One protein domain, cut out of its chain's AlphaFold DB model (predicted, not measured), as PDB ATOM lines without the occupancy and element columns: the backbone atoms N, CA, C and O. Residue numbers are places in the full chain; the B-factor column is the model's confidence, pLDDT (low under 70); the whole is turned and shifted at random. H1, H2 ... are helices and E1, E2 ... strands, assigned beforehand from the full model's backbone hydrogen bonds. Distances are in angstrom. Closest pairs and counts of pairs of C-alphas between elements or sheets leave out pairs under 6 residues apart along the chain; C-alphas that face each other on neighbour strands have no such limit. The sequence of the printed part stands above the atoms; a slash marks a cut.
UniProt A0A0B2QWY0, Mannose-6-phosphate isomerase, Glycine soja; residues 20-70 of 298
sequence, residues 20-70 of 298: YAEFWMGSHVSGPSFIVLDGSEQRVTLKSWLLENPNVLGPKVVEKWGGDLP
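This is residues 20 to 70 of the 298 residues of the protein "Mannose-6-phosphate isomerase" of Glycine soja (UniProt A0A0B2QWY0). Three short helices, H1, H2 and H3, follow one another closely and make one side of a flat, loosely built model, while strand E1 and a long looping stretch, residues 26 to 45, make the other side. Within that looping stretch residues 34 to 35 pair with residues 44 to 45 as antiparallel strands do, where the chain folds back just before H1. Look for 51 printed residues with one named strand and three named helices in the order E1, H1, H2, H3; the class is mostly helix, though under half of the printed residues are in named elements. The whole is only just loose, close to compact, with a radius of gyration of the C-alphas of 12.2 A, and it spans 33 by 32 by 13 A.

Start at H1, residues 46 to 52, which with H3, residues 59 to 65, is the longest helix by residues. H1 is close to, but not clearly touching, H2, residues 54 to 57; their closest C-alphas, those of Leu 50 and Val 56, are 7.5 A apart. From H2 look on to H3: these two are also close but not clearly touching, and their closest C-alphas, those of Pro 54 and Val 62, are 6.8 A apart. H1 and H3 are apart. Strand E1, residues 22 to 25, pairs with no named strand and is apart from H1, H2 and H3. In the backbones of H1 and H3 each O i to N i+4 pair is within hydrogen-bond range; H2 is too short for such a pair, and its one O i to N i+3 pair is within range.

Find C-alpha 46 at (144.377, 148.005, 140.545); from there H1 runs 10.1 A to the C-alpha of Glu 52. H2 goes from Pro 54 to Leu 57. H3 begins at Pro 59 and measures 10.1 A from first to last C-alpha, ending with C-alpha 65 at (140.231, 133.650, 145.022). Go back to C-alpha 22 at (127.782, 153.316, 136.543) for E1, which runs 9.7 A to Met 25.

Between E1 and H1 you cross a long link of 20 residues, whose C-alphas lie 4 to 19 A from the mean of all C-alphas. The links H1 to H2 and H2 to H3 are tight, with one residue each. The two C-alphas farthest apart are those of Tyr 20 and Glu 63, 36.0 A. The printed part has no cut, its mean pLDDT is 92.6, and no printed residue is under 70.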
ATOM      1  N   TYR A  20     125.585 159.375 133.037       94.25
ATOM      2  CA  TYR A  20     126.545 158.642 133.870       94.25
ATOM      3  C   TYR A  20     125.849 157.507 134.634       94.25
ATOM      4  O   TYR A  20     125.312 157.695 135.719       94.25
ATOM      5  N   ALA A  21     125.842 156.306 134.049       94.31
ATOM      6  CA  ALA A  21     125.054 155.186 134.573       94.31
ATOM      7  C   ALA A  21     125.739 154.393 135.701       94.31
ATOM      8  O   ALA A  21     125.073 153.920 136.620       94.31
ATOM      9  N   GLU A  22     127.056 154.183 135.614       96.25
ATOM     10  CA  GLU A  22     127.782 153.316 136.543       96.25
ATOM     11  C   GLU A  22     129.165 153.884 136.886       96.25
ATOM     12  O   GLU A  22     129.977 154.122 135.993       96.25
ATOM     13  N   PHE A  23     129.486 153.981 138.176       96.88
ATOM     14  CA  PHE A  23     130.837 154.261 138.663       96.88
ATOM     15  C   PHE A  23     131.459 152.980 139.227       96.88
ATOM     16  O   PHE A  23     130.951 152.420 140.198       96.88
ATOM     17  N   TRP A  24     132.526 152.480 138.598       97.12
ATOM     18  CA  TRP A  24     133.108 151.165 138.893       97.12
ATOM     19  C   TRP A  24     134.300 151.275 139.841       97.12
ATOM     20  O   TRP A  24     135.249 152.015 139.587       97.12
ATOM     21  N   MET A  25     134.285 150.466 140.897       97.75
ATOM     22  CA  MET A  25     135.354 150.383 141.886       97.75
ATOM     23  C   MET A  25     135.781 148.926 142.048       97.75
ATOM     24  O   MET A  25     135.046 148.087 142.579       97.75
ATOM     25  N   GLY A  26     136.979 148.610 141.565       95.88
ATOM     26  CA  GLY A  26     137.541 147.271 141.675       95.88
ATOM     27  C   GLY A  26     138.571 146.965 140.596       95.88
ATOM     28  O   GLY A  26     139.127 147.841 139.939       95.88
ATOM     29  N   SER A  27     138.851 145.683 140.425       95.62
ATOM     30  CA  SER A  27     139.911 145.164 139.555       95.62
ATOM     31  C   SER A  27     139.379 144.596 138.231       95.62
ATOM     32  O   SER A  27     140.047 143.798 137.567       95.62
ATOM     33  N   HIS A  28     138.166 144.984 137.822       94.25
ATOM     34  CA  HIS A  28     137.550 144.467 136.604       94.25
ATOM     35  C   HIS A  28     138.202 145.049 135.344       94.25
ATOM     36  O   HIS A  28     138.398 146.254 135.230       94.25
ATOM     37  N   VAL A  29     138.491 144.199 134.358       92.44
ATOM     38  CA  VAL A  29     139.237 144.603 133.150       92.44
ATOM     39  C   VAL A  29     138.444 145.520 132.216       92.44
ATOM     40  O   VAL A  29     139.033 146.372 131.566       92.44
ATOM     41  N   SER A  30     137.115 145.379 132.170       90.88
ATOM     42  CA  SER A  30     136.239 146.212 131.326       90.88
ATOM     43  C   SER A  30     136.030 147.636 131.853       90.88
ATOM     44  O   SER A  30     135.537 148.481 131.119       90.88
ATOM     45  N   GLY A  31     136.370 147.887 133.119       91.88
ATOM     46  CA  GLY A  31     136.236 149.184 133.782       91.88
ATOM     47  C   GLY A  31     137.331 149.317 134.838       91.88
ATOM     48  O   GLY A  31     137.034 149.163 136.024       91.88
ATOM     49  N   PRO A  32     138.602 149.478 134.420       94.06
ATOM     50  CA  PRO A  32     139.738 149.387 135.325       94.06
ATOM     51  C   PRO A  32     139.801 150.596 136.262       94.06
ATOM     52  O   PRO A  32     139.815 151.739 135.812       94.06
ATOM     53  N   SER A  33     139.923 150.344 137.566       95.94
ATOM     54  CA  SER A  33     140.382 151.357 138.523       95.94
ATOM     55  C   SER A  33     141.913 151.447 138.502       95.94
ATOM     56  O   SER A  33     142.599 150.448 138.260       95.94
ATOM     57  N   PHE A  34     142.463 152.628 138.787       94.62
ATOM     58  CA  PHE A  34     143.907 152.883 138.793       94.62
ATOM     59  C   PHE A  34     144.383 153.300 140.184       94.62
ATOM     60  O   PHE A  34     143.695 154.041 140.883       94.62
ATOM     61  N   ILE A  35     145.563 152.826 140.579       91.88
ATOM     62  CA  ILE A  35     146.238 153.291 141.792       91.88
ATOM     63  C   ILE A  35     146.913 154.629 141.491       91.88
ATOM     64  O   ILE A  35     147.598 154.768 140.476       91.88
ATOM     65  N   VAL A  36     146.761 155.588 142.404       87.88
ATOM     66  CA  VAL A  36     147.521 156.842 142.403       87.88
ATOM     67  C   VAL A  36     148.724 156.654 143.327       87.88
ATOM     68  O   VAL A  36     148.552 156.412 144.519       87.88
ATOM     69  N   LEU A  37     149.936 156.707 142.770       81.19
ATOM     70  CA  LEU A  37     151.189 156.612 143.523       81.19
ATOM     71  C   LEU A  37     151.856 157.989 143.568       81.19
ATOM     72  O   LEU A  37     152.076 158.601 142.522       81.19
ATOM     73  N   ASP A  38     152.195 158.455 144.770       79.31
ATOM     74  CA  ASP A  38     152.810 159.769 144.973       79.31
ATOM     75  C   ASP A  38     154.075 159.941 144.117       79.31
ATOM     76  O   ASP A  38     155.013 159.144 144.182       79.31
ATOM     77  N   GLY A  39     154.104 161.007 143.312       74.75
ATOM     78  CA  GLY A  39     155.252 161.370 142.476       74.75
ATOM     79  C   GLY A  39     155.435 160.541 141.198       74.75
ATOM     80  O   GLY A  39     156.445 160.722 140.520       74.75
ATOM     81  N   SER A  40     154.490 159.661 140.851       75.06
ATOM     82  CA  SER A  40     154.501 158.896 139.600       75.06
ATOM     83  C   SER A  40     153.352 159.311 138.683       75.06
ATOM     84  O   SER A  40     152.189 159.273 139.075       75.06
ATOM     85  N   GLU A  41     153.665 159.632 137.428       75.56
ATOM     86  CA  GLU A  41     152.661 159.807 136.366       75.56
ATOM     87  C   GLU A  41     152.172 158.460 135.799       75.56
ATOM     88  O   GLU A  41     151.232 158.402 135.003       75.56
ATOM     89  N   GLN A  42     152.799 157.345 136.195       79.12
ATOM     90  CA  GLN A  42     152.441 156.025 135.693       79.12
ATOM     91  C   GLN A  42     151.126 155.543 136.315       79.12
ATOM     92  O   GLN A  42     151.061 155.196 137.494       79.12
ATOM     93  N   ARG A  43     150.090 155.426 135.480       85.69
ATOM     94  CA  ARG A  43     148.824 154.784 135.849       85.69
ATOM     95  C   ARG A  43     148.997 153.262 135.870       85.69
ATOM     96  O   ARG A  43     149.151 152.634 134.825       85.69
ATOM     97  N   VAL A  44     148.946 152.658 137.056       92.50
ATOM     98  CA  VAL A  44     148.937 151.195 137.234       92.50
ATOM     99  C   VAL A  44     147.516 150.753 137.562       92.50
ATOM    100  O   VAL A  44     146.882 151.313 138.457       92.50
ATOM    101  N   THR A  45     146.989 149.759 136.840       95.94
ATOM    102  CA  THR A  45     145.652 149.230 137.150       95.94
ATOM    103  C   THR A  45     145.656 148.563 138.524       95.94
ATOM    104  O   THR A  45     146.622 147.886 138.890       95.94
ATOM    105  N   LEU A  46     144.553 148.687 139.264       96.25
ATOM    106  CA  LEU A  46     144.377 148.005 140.545       96.25
ATOM    107  C   LEU A  46     144.583 146.491 140.390       96.25
ATOM    108  O   LEU A  46     145.237 145.876 141.224       96.25
ATOM    109  N   LYS A  47     144.110 145.896 139.287       95.75
ATOM    110  CA  LYS A  47     144.298 144.466 139.002       95.75
ATOM    111  C   LYS A  47     145.778 144.076 138.918       95.75
ATOM    112  O   LYS A  47     146.191 143.138 139.589       95.75
ATOM    113  N   SER A  48     146.575 144.782 138.113       94.94
ATOM    114  CA  SER A  48     148.013 144.502 137.979       94.94
ATOM    115  C   SER A  48     148.745 144.692 139.306       94.94
ATOM    116  O   SER A  48     149.539 143.841 139.696       94.94
ATOM    117  N   TRP A  49     148.424 145.764 140.031       95.44
ATOM    118  CA  TRP A  49     149.041 146.051 141.320       95.44
ATOM    119  C   TRP A  49     148.724 144.980 142.378       95.44
ATOM    120  O   TRP A  49     149.617 144.576 143.119       95.44
ATOM    121  N   LEU A  50     147.490 144.462 142.419       96.06
ATOM    122  CA  LEU A  50     147.096 143.374 143.326       96.06
ATOM    123  C   LEU A  50     147.825 142.057 143.031       96.06
ATOM    124  O   LEU A  50     148.181 141.344 143.969       96.06
ATOM    125  N   LEU A  51     148.092 141.746 141.757       94.81
ATOM    126  CA  LEU A  51     148.854 140.551 141.375       94.81
ATOM    127  C   LEU A  51     150.309 140.606 141.860       94.81
ATOM    128  O   LEU A  51     150.870 139.573 142.223       94.81
ATOM    129  N   GLU A  52     150.908 141.797 141.891       94.56
ATOM    130  CA  GLU A  52     152.260 142.021 142.421       94.56
ATOM    131  C   GLU A  52     152.282 142.135 143.954       94.56
ATOM    132  O   GLU A  52     153.294 141.832 144.586       94.56
ATOM    133  N   ASN A  53     151.158 142.522 144.566       94.75
ATOM    134  CA  ASN A  53     151.036 142.781 146.001       94.75
ATOM    135  C   ASN A  53     149.914 141.954 146.670       94.75
ATOM    136  O   ASN A  53     149.120 142.513 147.430       94.75
ATOM    137  N   PRO A  54     149.830 140.622 146.479       95.56
ATOM    138  CA  PRO A  54     148.663 139.832 146.897       95.56
ATOM    139  C   PRO A  54     148.425 139.830 148.415       95.56
ATOM    140  O   PRO A  54     147.303 139.619 148.872       95.56
ATOM    141  N   ASN A  55     149.456 140.112 149.219       94.19
ATOM    142  CA  ASN A  55     149.368 140.141 150.683       94.19
ATOM    143  C   ASN A  55     148.352 141.167 151.217       94.19
ATOM    144  O   ASN A  55     147.823 140.971 152.311       94.19
ATOM    145  N   VAL A  56     148.044 142.225 150.458       95.88
ATOM    146  CA  VAL A  56     147.077 143.267 150.860       95.88
ATOM    147  C   VAL A  56     145.632 142.763 150.891       95.88
ATOM    148  O   VAL A  56     144.805 143.327 151.600       95.88
ATOM    149  N   LEU A  57     145.332 141.679 150.169       96.44
ATOM    150  CA  LEU A  57     144.019 141.024 150.173       96.44
ATOM    151  C   LEU A  57     143.793 140.193 151.447       96.44
ATOM    152  O   LEU A  57     142.662 139.835 151.779       96.44
ATOM    153  N   GLY A  58     144.872 139.872 152.165       96.94
ATOM    154  CA  GLY A  58     144.864 138.961 153.300       96.94
ATOM    155  C   GLY A  58     144.839 137.479 152.887       96.94
ATOM    156  O   GLY A  58     144.314 137.107 151.834       96.94
ATOM    157  N   PRO A  59     145.373 136.581 153.737       96.19
ATOM    158  CA  PRO A  59     145.655 135.192 153.361       96.19
ATOM    159  C   PRO A  59     144.405 134.391 152.974       96.19
ATOM    160  O   PRO A  59     144.452 133.607 152.034       96.19
ATOM    161  N   LYS A  60     143.268 134.625 153.647       96.88
ATOM    162  CA  LYS A  60     142.003 133.922 153.363       96.88
ATOM    163  C   LYS A  60     141.453 134.233 151.971       96.88
ATOM    164  O   LYS A  60     140.842 133.369 151.347       96.88
ATOM    165  N   VAL A  61     141.628 135.471 151.503       96.44
ATOM    166  CA  VAL A  61     141.159 135.871 150.171       96.44
ATOM    167  C   VAL A  61     142.067 135.260 149.113       96.44
ATOM    168  O   VAL A  61     141.570 134.633 148.182       96.44
ATOM    169  N   VAL A  62     143.385 135.341 149.318       96.12
ATOM    170  CA  VAL A  62     144.378 134.761 148.405       96.12
ATOM    171  C   VAL A  62     144.201 133.253 148.251       96.12
ATOM    172  O   VAL A  62     144.202 132.752 147.130       96.12
ATOM    173  N   GLU A  63     143.985 132.526 149.348       95.88
ATOM    174  CA  GLU A  63     143.773 131.076 149.320       95.88
ATOM    175  C   GLU A  63     142.558 130.674 148.469       95.88
ATOM    176  O   GLU A  63     142.601 129.676 147.749       95.88
ATOM    177  N   LYS A  64     141.470 131.451 148.529       94.12
ATOM    178  CA  LYS A  64     140.193 131.080 147.906       94.12
ATOM    179  C   LYS A  64     139.966 131.690 146.519       94.12
ATOM    180  O   LYS A  64     139.308 131.056 145.693       94.12
ATOM    181  N   TRP A  65     140.474 132.894 146.258       91.75
ATOM    182  CA  TRP A  65     140.231 133.650 145.022       91.75
ATOM    183  C   TRP A  65     141.510 134.122 144.315       91.75
ATOM    184  O   TRP A  65     141.426 134.686 143.226       91.75
ATOM    185  N   GLY A  66     142.691 133.842 144.871       91.50
ATOM    186  CA  GLY A  66     143.969 134.250 144.290       91.50
ATOM    187  C   GLY A  66     144.274 135.737 144.490       91.50
ATOM    188  O   GLY A  66     143.820 136.360 145.446       91.50
ATOM    189  N   GLY A  67     145.079 136.310 143.595       93.44
ATOM    190  CA  GLY A  67     145.530 137.707 143.663       93.44
ATOM    191  C   GLY A  67     144.531 138.729 143.113       93.44
ATOM    192  O   GLY A  67     144.960 139.696 142.493       93.44
ATOM    193  N   ASP A  68     143.223 138.500 143.266       94.19
ATOM    194  CA  ASP A  68     142.177 139.379 142.729       94.19
ATOM    195  C   ASP A  68     141.046 139.622 143.743       94.19
ATOM    196  O   ASP A  68     140.836 138.836 144.673       94.19
ATOM    197  N   LEU A  69     140.303 140.718 143.565       96.06
ATOM    198  CA  LEU A  69     139.137 141.020 144.392       96.06
ATOM    199  C   LEU A  69     137.981 140.072 144.042       96.06
ATOM    200  O   LEU A  69     137.622 139.948 142.871       96.06
ATOM    201  N   PRO A  70     137.331 139.438 145.035       95.25
ATOM    202  CA  PRO A  70     136.222 138.518 144.786       95.25
ATOM    203  C   PRO A  70     134.885 139.227 144.518       95.25
ATOM    204  O   PRO A  70     133.852 138.564 144.397       95.25
TER     205      PRO A  70